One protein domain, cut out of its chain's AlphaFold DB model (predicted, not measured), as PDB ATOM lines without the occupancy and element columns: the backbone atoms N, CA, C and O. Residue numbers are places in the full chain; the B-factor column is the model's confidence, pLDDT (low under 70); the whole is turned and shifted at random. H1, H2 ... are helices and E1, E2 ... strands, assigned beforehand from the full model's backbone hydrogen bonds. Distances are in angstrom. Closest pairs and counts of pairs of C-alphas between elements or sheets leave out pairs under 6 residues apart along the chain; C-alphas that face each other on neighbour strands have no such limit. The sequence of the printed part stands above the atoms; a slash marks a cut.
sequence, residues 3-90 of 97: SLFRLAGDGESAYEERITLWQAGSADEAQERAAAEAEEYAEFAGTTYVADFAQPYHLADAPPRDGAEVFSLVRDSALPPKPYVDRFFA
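This is residues 3 to 90 of the 97 residues of an uncharacterized protein of Blastococcus sp. CT_GayMR16 (UniProt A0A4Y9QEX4). A small three-stranded sheet has the long helix H1 packed over one face, and a long stretch without named elements, residues 56 to 80, leads away to the short helix H2, off the sheet. The 88 printed residues include, in chain order, E1, E2, H1, E3 and H2; the sheet runs E2, E1, E3, antiparallel throughout. The class is mixed, helices and strands. The whole is loose, with a radius of gyration of the C-alphas of 15.7 A and spans of 41 by 34 by 22 A.

E1, residues 3 to 7, and E2, residues 14 to 19, form a hairpin, with N 5 and O 16 2.8 A apart, within hydrogen-bond range. E3, residues 47 to 55, is E1's other antiparallel neighbour, with N 6 and O 48 at 2.8 A; it bends by 80 degrees at residue 52. The sheet is only just strongly twisted, its C-alphas up to 4.5 A off the best plane. H1, residues 27 to 45, is on it in two layers, helix on one face, at a height over the sheet of 9.0 A. H1 runs along the strands, at 6 degrees to E3 on the local plane; their closest C-alphas, Ala 42 and Thr 48, are 5.4 A apart. E2, H1 and E3 form a split strand-helix-strand unit, with E1 between its two strands and a right-handed crossover. H2, residues 81 to 88, is not on the sheet and is apart from H1. In H1 and H2 every O i to N i+4 pair is within hydrogen-bond range.

E1 begins at C-alpha 3 (15.023, -2.761, 21.973) and spans 13.2 A, E2 16.9 A, H1 26.2 A, E3 18.6 A and H2 10.9 A, ending at C-alpha 88 (1.717, 7.788, 22.354).

The farthest C-alphas, Asp 10 and Ala 62, are 43.4 A apart. The printed part has no cut; the link from E3 to H2 is long, 25 residues. Residue 10 has pLDDT under 70.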
ATOM      1  N   SER A   3      14.445  -2.850  23.319       96.75
ATOM      2  CA  SER A   3      15.023  -2.761  21.973       96.75
ATOM      3  C   SER A   3      13.936  -2.441  20.948       96.75
ATOM      4  O   SER A   3      12.780  -2.831  21.131       96.75
ATOM      5  N   LEU A   4      14.306  -1.738  19.875       96.50
ATOM      6  CA  LEU A   4      13.395  -1.324  18.809       96.50
ATOM      7  C   LEU A   4      13.796  -1.953  17.472       96.50
ATOM      8  O   LEU A   4      14.965  -1.931  17.088       96.50
ATOM      9  N   PHE A   5      12.810  -2.459  16.742       95.94
ATOM     10  CA  PHE A   5      12.983  -3.100  15.442       95.94
ATOM     11  C   PHE A   5      12.088  -2.419  14.421       95.94
ATOM     12  O   PHE A   5      10.911  -2.183  14.676       95.94
ATOM     13  N   ARG A   6      12.627  -2.100  13.248       95.19
ATOM     14  CA  ARG A   6      11.851  -1.578  12.128       95.19
ATOM     15  C   ARG A   6      11.426  -2.727  11.226       95.19
ATOM     16  O   ARG A   6      12.267  -3.459  10.711       95.19
ATOM     17  N   LEU A   7      10.128  -2.837  10.982       92.69
ATOM     18  CA  LEU A   7       9.565  -3.766  10.015       92.69
ATOM     19  C   LEU A   7       9.529  -3.074   8.651       92.69
ATOM     20  O   LEU A   7       8.968  -1.980   8.512       92.69
ATOM     21  N   ALA A   8      10.130  -3.702   7.641       83.81
ATOM     22  CA  ALA A   8      10.011  -3.234   6.267       83.81
ATOM     23  C   ALA A   8       8.552  -3.370   5.795       83.81
ATOM     24  O   ALA A   8       7.884  -4.365   6.075       83.81
ATOM     25  N   GLY A   9       8.053  -2.358   5.089       74.50
ATOM     26  CA  GLY A   9       6.708  -2.353   4.522       74.50
ATOM     27  C   GLY A   9       6.635  -1.444   3.301       74.50
ATOM     28  O   GLY A   9       7.390  -0.473   3.201       74.50
ATOM     29  N   ASP A  10       5.722  -1.756   2.384       62.34
ATOM     30  CA  ASP A  10       5.464  -0.958   1.185       62.34
ATOM     31  C   ASP A  10       4.663   0.302   1.566       62.34
ATOM     32  O   ASP A  10       3.436   0.337   1.477       62.34
ATOM     33  N   GLY A  11       5.359   1.330   2.065       72.62
ATOM     34  CA  GLY A  11       4.769   2.593   2.522       72.62
ATOM     35  C   GLY A  11       5.268   3.001   3.910       72.62
ATOM     36  O   GLY A  11       6.438   3.346   4.079       72.62
ATOM     37  N   GLU A  12       4.383   2.990   4.909       75.25
ATOM     38  CA  GLU A  12       4.746   3.284   6.300       75.25
ATOM     39  C   GLU A  12       5.451   2.089   6.958       75.25
ATOM     40  O   GLU A  12       5.021   0.941   6.844       75.25
ATOM     41  N   SER A  13       6.549   2.360   7.667       83.50
ATOM     42  CA  SER A  13       7.266   1.340   8.436       83.50
ATOM     43  C   SER A  13       6.654   1.198   9.826       83.50
ATOM     44  O   SER A  13       6.547   2.185  10.553       83.50
ATOM     45  N   ALA A  14       6.293  -0.029  10.204       91.81
ATOM     46  CA  ALA A  14       5.931  -0.339  11.581       91.81
ATOM     47  C   ALA A  14       7.200  -0.514  12.422       91.81
ATOM     48  O   ALA A  14       8.248  -0.911  11.904       91.81
ATOM     49  N   TYR A  15       7.091  -0.244  13.718       93.31
ATOM     50  CA  TYR A  15       8.154  -0.517  14.672       93.31
ATOM     51  C   TYR A  15       7.654  -1.485  15.735       93.31
ATOM     52  O   TYR A  15       6.534  -1.350  16.226       93.31
ATOM     53  N   GLU A  16       8.489  -2.456  16.069       95.00
ATOM     54  CA  GLU A  16       8.272  -3.394  17.156       95.00
ATOM     55  C   GLU A  16       9.192  -3.044  18.319       95.00
ATOM     56  O   GLU A  16      10.392  -2.831  18.150       95.00
ATOM     57  N   GLU A  17       8.611  -3.003  19.512       94.50
ATOM     58  CA  GLU A  17       9.339  -2.843  20.759       94.50
ATOM     59  C   GLU A  17       9.371  -4.176  21.498       94.50
ATOM     60  O   GLU A  17       8.321  -4.748  21.792       94.50
ATOM     61  N   ARG A  18      10.569  -4.655  21.843       95.75
ATOM     62  CA  ARG A  18      10.749  -5.869  22.652       95.75
ATOM     63  C   ARG A  18      11.423  -5.525  23.967       95.75
ATOM     64  O   ARG A  18      12.328  -4.693  24.008       95.75
ATOM     65  N   ILE A  19      11.003  -6.198  25.038       95.75
ATOM     66  CA  ILE A  19      11.667  -6.157  26.342       95.75
ATOM     67  C   ILE A  19      12.187  -7.558  26.657       95.75
ATOM     68  O   ILE A  19      11.406  -8.499  26.767       95.75
ATOM     69  N   THR A  20      13.501  -7.690  26.821       96.12
ATOM     70  CA  THR A  20      14.174  -8.952  27.164       96.12
ATOM     71  C   THR A  20      14.865  -8.860  28.525       96.12
ATOM     72  O   THR A  20      15.420  -7.816  28.893       96.12
ATOM     73  N   LEU A  21      14.815  -9.944  29.300       95.19
ATOM     74  CA  LEU A  21      15.469 -10.051  30.606       95.19
ATOM     75  C   LEU A  21      16.773 -10.841  30.475       95.19
ATOM     76  O   LEU A  21      16.779 -11.935  29.917       95.19
ATOM     77  N   TRP A  22      17.854 -10.306  31.041       95.38
ATOM     78  CA  TRP A  22      19.192 -10.884  30.946       95.38
ATOM     79  C   TRP A  22      19.794 -11.062  32.331       95.38
ATOM     80  O   TRP A  22      19.925 -10.101  33.085       95.38
ATOM     81  N   GLN A  23      20.186 -12.295  32.648       94.50
ATOM     82  CA  GLN A  23      21.016 -12.589  33.809       94.50
ATOM     83  C   GLN A  23      22.480 -12.656  33.363       94.50
ATOM     84  O   GLN A  23      22.848 -13.509  32.548       94.50
ATOM     85  N   ALA A  24      23.299 -11.749  33.890       94.75
ATOM     86  CA  ALA A  24      24.705 -11.577  33.535       94.75
ATOM     87  C   ALA A  24      25.524 -11.156  34.765       94.75
ATOM     88  O   ALA A  24      24.959 -10.708  35.765       94.75
ATOM     89  N   GLY A  25      26.846 -11.302  34.694       93.75
ATOM     90  CA  GLY A  25      27.765 -10.901  35.761       93.75
ATOM     91  C   GLY A  25      27.979  -9.389  35.853       93.75
ATOM     92  O   GLY A  25      28.447  -8.901  36.882       93.75
ATOM     93  N   SER A  26      27.631  -8.637  34.806       94.19
ATOM     94  CA  SER A  26      27.711  -7.176  34.777       94.19
ATOM     95  C   SER A  26      26.657  -6.554  33.856       94.19
ATOM     96  O   SER A  26      26.037  -7.230  33.031       94.19
ATOM     97  N   ALA A  27      26.465  -5.239  33.991       92.19
ATOM     98  CA  ALA A  27      25.599  -4.473  33.100       92.19
ATOM     99  C   ALA A  27      26.131  -4.445  31.657       92.19
ATOM    100  O   ALA A  27      25.333  -4.499  30.727       92.19
ATOM    101  N   ASP A  28      27.449  -4.386  31.472       95.31
ATOM    102  CA  ASP A  28      28.072  -4.376  30.143       95.31
ATOM    103  C   ASP A  28      27.875  -5.726  29.446       95.31
ATOM    104  O   ASP A  28      27.393  -5.770  28.318       95.31
ATOM    105  N   GLU A  29      28.106  -6.835  30.158       97.00
ATOM    106  CA  GLU A  29      27.872  -8.184  29.628       97.00
ATOM    107  C   GLU A  29      26.392  -8.384  29.256       97.00
ATOM    108  O   GLU A  29      26.074  -8.952  28.211       97.00
ATOM    109  N   ALA A  30      25.464  -7.889  30.084       95.75
ATOM    110  CA  ALA A  30      24.037  -7.935  29.770       95.75
ATOM    111  C   ALA A  30      23.699  -7.151  28.493       95.75
ATOM    112  O   ALA A  30      22.864  -7.597  27.710       95.75
ATOM    113  N   GLN A  31      24.324  -5.989  28.286       94.56
ATOM    114  CA  GLN A  31      24.098  -5.154  27.106       94.56
ATOM    115  C   GLN A  31      24.667  -5.791  25.839       94.56
ATOM    116  O   GLN A  31      23.955  -5.855  24.841       94.56
ATOM    117  N   GLU A  32      25.895  -6.310  25.886       96.06
ATOM    118  CA  GLU A  32      26.521  -7.012  24.759       96.06
ATOM    119  C   GLU A  32      25.684  -8.219  24.323       96.06
ATOM    120  O   GLU A  32      25.367  -8.375  23.144       96.06
ATOM    121  N   ARG A  33      25.246  -9.038  25.287       97.94
ATOM    122  CA  ARG A  33      24.401 -10.210  25.015       97.94
ATOM    123  C   ARG A  33      23.032  -9.821  24.464       97.94
ATOM    124  O   ARG A  33      22.539 -10.481  23.553       97.94
ATOM    125  N   ALA A  34      22.434  -8.751  24.984       97.12
ATOM    126  CA  ALA A  34      21.160  -8.249  24.486       97.12
ATOM    127  C   ALA A  34      21.263  -7.671  23.068       97.12
ATOM    128  O   ALA A  34      20.335  -7.830  22.283       97.12
ATOM    129  N   ALA A  35      22.373  -7.005  22.736       95.75
ATOM    130  CA  ALA A  35      22.613  -6.484  21.395       95.75
ATOM    131  C   ALA A  35      22.805  -7.620  20.382       95.75
ATOM    132  O   ALA A  35      22.161  -7.603  19.337       95.75
ATOM    133  N   ALA A  36      23.606  -8.635  20.725       97.44
ATOM    134  CA  ALA A  36      23.800  -9.811  19.879       97.44
ATOM    135  C   ALA A  36      22.474 -10.546  19.601       97.44
ATOM    136  O   ALA A  36      22.157 -10.830  18.450       97.44
ATOM    137  N   GLU A  37      21.642 -10.776  20.626       97.94
ATOM    138  CA  GLU A  37      20.316 -11.384  20.421       97.94
ATOM    139  C   GLU A  37      19.385 -10.508  19.586       97.94
ATOM    140  O   GLU A  37      18.610 -11.029  18.786       97.94
ATOM    141  N   ALA A  38      19.441  -9.185  19.744       97.38
ATOM    142  CA  ALA A  38      18.641  -8.283  18.926       97.38
ATOM    143  C   ALA A  38      19.047  -8.357  17.444       97.38
ATOM    144  O   ALA A  38      18.174  -8.385  16.577       97.38
ATOM    145  N   GLU A  39      20.342  -8.436  17.136       97.38
ATOM    146  CA  GLU A  39      20.828  -8.633  15.766       97.38
ATOM    147  C   GLU A  39      20.353  -9.972  15.183       97.38
ATOM    148  O   GLU A  39      19.764  -9.989  14.099       97.38
ATOM    149  N   GLU A  40      20.514 -11.070  15.928       97.88
ATOM    150  CA  GLU A  40      20.041 -12.403  15.527       97.88
ATOM    151  C   GLU A  40      18.524 -12.425  15.288       97.88
ATOM    152  O   GLU A  40      18.039 -12.966  14.290       97.88
ATOM    153  N   TYR A  41      17.752 -11.796  16.179       96.88
ATOM    154  CA  TYR A  41      16.308 -11.676  16.022       96.88
ATOM    155  C   TYR A  41      15.936 -10.863  14.783       96.88
ATOM    156  O   TYR A  41      15.000 -11.229  14.072       96.88
ATOM    157  N   ALA A  42      16.643  -9.764  14.517       96.31
ATOM    158  CA  ALA A  42      16.364  -8.924  13.364       96.31
ATOM    159  C   ALA A  42      16.563  -9.692  12.053       96.31
ATOM    160  O   ALA A  42      15.693  -9.641  11.182       96.31
ATOM    161  N   GLU A  43      17.643 -10.471  11.952       96.44
ATOM    162  CA  GLU A  43      17.879 -11.371  10.821       96.44
ATOM    163  C   GLU A  43      16.764 -12.418  10.696       96.44
ATOM    164  O   GLU A  43      16.142 -12.538   9.638       96.44
ATOM    165  N   PHE A  44      16.451 -13.126  11.785       96.31
ATOM    166  CA  PHE A  44      15.431 -14.176  11.794       96.31
ATOM    167  C   PHE A  44      14.034 -13.662  11.415       96.31
ATOM    168  O   PHE A  44      13.318 -14.298  10.640       96.31
ATOM    169  N   ALA A  45      13.635 -12.511  11.956       93.81
ATOM    170  CA  ALA A  45      12.317 -11.922  11.747       93.81
ATOM    171  C   ALA A  45      12.219 -11.095  10.451       93.81
ATOM    172  O   ALA A  45      11.136 -10.605  10.124       93.81
ATOM    173  N   GLY A  46      13.323 -10.904   9.719       94.25
ATOM    174  CA  GLY A  46      13.364 -10.031   8.544       94.25
ATOM    175  C   GLY A  46      13.103  -8.558   8.884       94.25
ATOM    176  O   GLY A  46      12.462  -7.841   8.115       94.25
ATOM    177  N   THR A  47      13.562  -8.110  10.053       95.06
ATOM    178  CA  THR A  47      13.438  -6.725  10.529       95.06
ATOM    179  C   THR A  47      14.805  -6.048  10.598       95.06
ATOM    180  O   THR A  47      15.843  -6.656  10.358       95.06
ATOM    181  N   THR A  48      14.831  -4.749  10.881       95.75
ATOM    182  CA  THR A  48      16.073  -4.004  11.106       95.75
ATOM    183  C   THR A  48      16.163  -3.596  12.566       95.75
ATOM    184  O   THR A  48      15.323  -2.827  13.037       95.75
ATOM    185  N   TYR A  49      17.186  -4.068  13.276       96.25
ATOM    186  CA  TYR A  49      17.466  -3.614  14.635       96.25
ATOM    187  C   TYR A  49      17.914  -2.144  14.632       96.25
ATOM    188  O   TYR A  49      18.822  -1.756  13.897       96.25
ATOM    189  N   VAL A  50      17.270  -1.310  15.450       95.44
ATOM    190  CA  VAL A  50      17.637   0.098  15.640       95.44
ATOM    191  C   VAL A  50      18.672   0.180  16.763       95.44
ATOM    192  O   VAL A  50      18.337   0.492  17.903       95.44
ATOM    193  N   ALA A  51      19.932  -0.125  16.440       87.19
ATOM    194  CA  ALA A  51      21.018  -0.255  17.420       87.19
ATOM    195  C   ALA A  51      21.257   1.010  18.271       87.19
ATOM    196  O   ALA A  51      21.625   0.906  19.439       87.19
ATOM    197  N   ASP A  52      20.971   2.197  17.726       88.38
ATOM    198  CA  ASP A  52      21.081   3.475  18.449       88.38
ATOM    199  C   ASP A  52      19.991   3.667  19.524       88.38
ATOM    200  O   ASP A  52      20.019   4.635  20.286       88.38
ATOM    201  N   PHE A  53      19.011   2.761  19.595       87.31
ATOM    202  CA  PHE A  53      17.942   2.766  20.585       87.31
ATOM    203  C   PHE A  53      17.982   1.486  21.430       87.31
ATOM    204  O   PHE A  53      17.227   0.538  21.209       87.31
ATOM    205  N   ALA A  54      18.845   1.487  22.445       83.69
ATOM    206  CA  ALA A  54      18.886   0.464  23.485       83.69
ATOM    207  C   ALA A  54      18.671   1.112  24.859       83.69
ATOM    208  O   ALA A  54      19.378   2.047  25.239       83.69
ATOM    209  N   GLN A  55      17.679   0.631  25.612       92.56
ATOM    210  CA  GLN A  55      17.396   1.125  26.962       92.56
ATOM    211  C   GLN A  55      17.525  -0.014  27.981       92.56
ATOM    212  O   GLN A  55      16.591  -0.812  28.151       92.56
ATOM    213  N   PRO A  56      18.679  -0.135  28.662       93.81
ATOM    214  CA  PRO A  56      18.828  -1.087  29.748       93.81
ATOM    215  C   PRO A  56      18.028  -0.627  30.973       93.81
ATOM    216  O   PRO A  56      17.910   0.563  31.259       93.81
ATOM    217  N   TYR A  57      17.499  -1.595  31.715       94.25
ATOM    218  CA  TYR A  57      16.876  -1.383  33.015       94.25
ATOM    219  C   TYR A  57      17.451  -2.424  33.974       94.25
ATOM    220  O   TYR A  57      17.448  -3.618  33.663       94.25
ATOM    221  N   HIS A  58      17.986  -1.966  35.104       93.31
ATOM    222  CA  HIS A  58      18.556  -2.834  36.125       93.31
ATOM    223  C   HIS A  58      17.465  -3.232  37.117       93.31
ATOM    224  O   HIS A  58      16.891  -2.373  37.786       93.31
ATOM    225  N   LEU A  59      17.195  -4.531  37.233       92.56
ATOM    226  CA  LEU A  59      16.195  -5.037  38.168       92.56
ATOM    227  C   LEU A  59      16.637  -4.780  39.612       92.56
ATOM    228  O   LEU A  59      17.791  -5.007  39.971       92.56
ATOM    229  N   ALA A  60      15.708  -4.326  40.452       87.75
ATOM    230  CA  ALA A  60      15.981  -4.095  41.870       87.75
ATOM    231  C   ALA A  60      16.175  -5.405  42.658       87.75
ATOM    232  O   ALA A  60      16.912  -5.426  43.641       87.75
ATOM    233  N   ASP A  61      15.533  -6.489  42.214       85.81
ATOM    234  CA  ASP A  61      15.543  -7.797  42.866       85.81
ATOM    235  C   ASP A  61      16.083  -8.883  41.917       85.81
ATOM    236  O   ASP A  61      15.743  -8.915  40.730       85.81
ATOM    237  N   ALA A  62      16.885  -9.809  42.453       82.75
ATOM    238  CA  ALA A  62      17.347 -11.007  41.752       82.75
ATOM    239  C   ALA A  62      17.254 -12.238  42.686       82.75
ATOM    240  O   ALA A  62      17.916 -12.246  43.728       82.75
ATOM    241  N   PRO A  63      16.474 -13.285  42.340       87.62
ATOM    242  CA  PRO A  63      15.638 -13.418  41.139       87.62
ATOM    243  C   PRO A  63      14.427 -12.460  41.136       87.62
ATOM    244  O   PRO A  63      14.002 -12.021  42.208       87.62
ATOM    245  N   PRO A  64      13.850 -12.141  39.958       90.50
ATOM    246  CA  PRO A  64      12.616 -11.365  39.890       90.50
ATOM    247  C   PRO A  64      11.473 -12.110  40.585       90.50
ATOM    248  O   PRO A  64      11.336 -13.328  40.458       90.50
ATOM    249  N   ARG A  65      10.640 -11.355  41.298       92.38
ATOM    250  CA  ARG A  65       9.392 -11.834  41.903       92.38
ATOM    251  C   ARG A  65       8.181 -11.339  41.117       92.38
ATOM    252  O   ARG A  65       8.309 -10.458  40.268       92.38
ATOM    253  N   ASP A  66       7.002 -11.847  41.453       94.12
ATOM    254  CA  ASP A  66       5.739 -11.337  40.923       94.12
ATOM    255  C   ASP A  66       5.639  -9.819  41.130       94.12
ATOM    256  O   ASP A  66       5.855  -9.300  42.229       94.12
ATOM    257  N   GLY A  67       5.340  -9.102  40.044       91.12
ATOM    258  CA  GLY A  67       5.285  -7.640  40.037       91.12
ATOM    259  C   GLY A  67       6.646  -6.936  39.998       91.12
ATOM    260  O   GLY A  67       6.681  -5.723  40.193       91.12
ATOM    261  N   ALA A  68       7.757  -7.644  39.757       93.56
ATOM    262  CA  ALA A  68       9.053  -7.005  39.535       93.56
ATOM    263  C   ALA A  68       8.996  -6.051  38.331       93.56
ATOM    264  O   ALA A  68       8.570  -6.429  37.238       93.56
ATOM    265  N   GLU A  69       9.449  -4.814  38.532       93.56
ATOM    266  CA  GLU A  69       9.581  -3.843  37.448       93.56
ATOM    267  C   GLU A  69      10.725  -4.275  36.518       93.56
ATOM    268  O   GLU A  69      11.832  -4.569  36.968       93.56
ATOM    269  N   VAL A  70      10.442  -4.338  35.215       93.31
ATOM    270  CA  VAL A  70      11.416  -4.727  34.175       93.31
ATOM    271  C   VAL A  70      11.784  -3.570  33.243       93.31
ATOM    272  O   VAL A  70      12.715  -3.688  32.447       93.31
ATOM    273  N   PHE A  71      11.036  -2.467  33.324       93.31
ATOM    274  CA  PHE A  71      11.214  -1.245  32.551       93.31
ATOM    275  C   PHE A  71      10.360  -0.118  33.147       93.31
ATOM    276  O   PHE A  71       9.249  -0.366  33.612       93.31
ATOM    277  N   SER A  72      10.844   1.122  33.056       91.75
ATOM    278  CA  SER A  72      10.084   2.325  33.396       91.75
ATOM    279  C   SER A  72      10.470   3.477  32.467       91.75
ATOM    280  O   SER A  72      11.640   3.634  32.113       91.75
ATOM    281  N   LEU A  73       9.487   4.286  32.062       92.62
ATOM    282  CA  LEU A  73       9.681   5.477  31.236       92.62
ATOM    283  C   LEU A  73       8.856   6.628  31.792       92.62
ATOM    284  O   LEU A  73       7.627   6.592  31.775       92.62
ATOM    285  N   VAL A  74       9.546   7.687  32.199       94.50
ATOM    286  CA  VAL A  74       8.921   8.961  32.548       94.50
ATOM    287  C   VAL A  74       9.104   9.920  31.379       94.50
ATOM    288  O   VAL A  74      10.198  10.055  30.835       94.50
ATOM    289  N   ARG A  75       8.014  10.574  30.971       95.62
ATOM    290  CA  ARG A  75       8.015  11.588  29.914       95.62
ATOM    291  C   ARG A  75       7.245  12.802  30.397       95.62
ATOM    292  O   ARG A  75       6.041  12.703  30.629       95.62
ATOM    293  N   ASP A  76       7.920  13.941  30.447       97.81
ATOM    294  CA  ASP A  76       7.256  15.215  30.680       97.81
ATOM    295  C   ASP A  76       6.312  15.535  29.519       97.81
ATOM    296  O   ASP A  76       6.651  15.398  28.339       97.81
ATOM    297  N   SER A  77       5.091  15.942  29.850       96.94
ATOM    298  CA  SER A  77       4.085  16.305  28.862       96.94
ATOM    299  C   SER A  77       3.118  17.332  29.427       96.94
ATOM    300  O   SER A  77       2.662  17.213  30.558       96.94
ATOM    301  N   ALA A  78       2.762  18.316  28.604       98.12
ATOM    302  CA  ALA A  78       1.675  19.247  28.899       98.12
ATOM    303  C   ALA A  78       0.291  18.674  28.540       98.12
ATOM    304  O   ALA A  78      -0.726  19.334  28.753       98.12
ATOM    305  N   LEU A  79       0.234  17.476  27.946       97.94
ATOM    306  CA  LEU A  79      -1.029  16.857  27.562       97.94
ATOM    307  C   LEU A  79      -1.774  16.339  28.799       97.94
ATOM    308  O   LEU A  79      -1.160  15.722  29.671       97.94
ATOM    309  N   PRO A  80      -3.106  16.506  28.861       97.62
ATOM    310  CA  PRO A  80      -3.907  15.814  29.858       97.62
ATOM    311  C   PRO A  80      -3.942  14.296  29.569       97.62
ATOM    312  O   PRO A  80      -3.618  13.868  28.455       97.62
ATOM    313  N   PRO A  81      -4.372  13.462  30.537       97.19
ATOM    314  CA  PRO A  81      -4.161  12.012  30.486       97.19
ATOM    315  C   PRO A  81      -4.684  11.304  29.228       97.19
ATOM    316  O   PRO A  81      -3.957  10.525  28.619       97.19
ATOM    317  N   LYS A  82      -5.923  11.579  28.796       96.88
ATOM    318  CA  LYS A  82      -6.500  10.900  27.623       96.88
ATOM    319  C   LYS A  82      -5.759  11.247  26.319       96.88
ATOM    320  O   LYS A  82      -5.302  10.320  25.656       96.88
ATOM    321  N   PRO A  83      -5.566  12.532  25.964       97.62
ATOM    322  CA  PRO A  83      -4.756  12.891  24.800       97.62
ATOM    323  C   PRO A  83      -3.326  12.352  24.842       97.62
ATOM    324  O   PRO A  83      -2.785  12.025  23.794       97.62
ATOM    325  N   TYR A  84      -2.713  12.232  26.024       96.81
ATOM    326  CA  TYR A  84      -1.393  11.612  26.161       96.81
ATOM    327  C   TYR A  84      -1.412  10.134  25.746       96.81
ATOM    328  O   TYR A  84      -0.585   9.710  24.936       96.81
ATOM    329  N   VAL A  85      -2.380   9.362  26.252       96.38
ATOM    330  CA  VAL A  85      -2.539   7.941  25.902       96.38
ATOM    331  C   VAL A  85      -2.827   7.773  24.412       96.38
ATOM    332  O   VAL A  85      -2.120   7.023  23.743       96.38
ATOM    333  N   ASP A  86      -3.792   8.520  23.875       95.94
ATOM    334  CA  ASP A  86      -4.168   8.450  22.456       95.94
ATOM    335  C   ASP A  86      -2.984   8.833  21.539       95.94
ATOM    336  O   ASP A  86      -2.821   8.283  20.452       95.94
ATOM    337  N   ARG A  87      -2.117   9.760  21.978       95.12
ATOM    338  CA  ARG A  87      -0.980  10.250  21.183       95.12
ATOM    339  C   ARG A  87       0.198   9.280  21.114       95.12
ATOM    340  O   ARG A  87       0.900   9.295  20.097       95.12
ATOM    341  N   PHE A  88       0.470   8.547  22.193       93.62
ATOM    342  CA  PHE A  88       1.717   7.788  22.354       93.62
ATOM    343  C   PHE A  88       1.537   6.273  22.492       93.62
ATOM    344  O   PHE A  88       2.516   5.562  22.298       93.62
ATOM    345  N   PHE A  89       0.346   5.781  22.847       92.50
ATOM    346  CA  PHE A  89       0.149   4.370  23.218       92.50
ATOM    347  C   PHE A  89      -1.079   3.712  22.582       92.50
ATOM    348  O   PHE A  89      -1.091   2.500  22.393       92.50
ATOM    349  N   ALA A  90      -2.135   4.485  22.320       94.06
ATOM    350  CA  ALA A  90      -3.396   3.998  21.770       94.06
ATOM    351  C   ALA A  90      -3.752   4.758  20.486       94.06
ATOM    352  O   ALA A  90      -4.836   5.325  20.355       94.06
TER     353      ALA A  90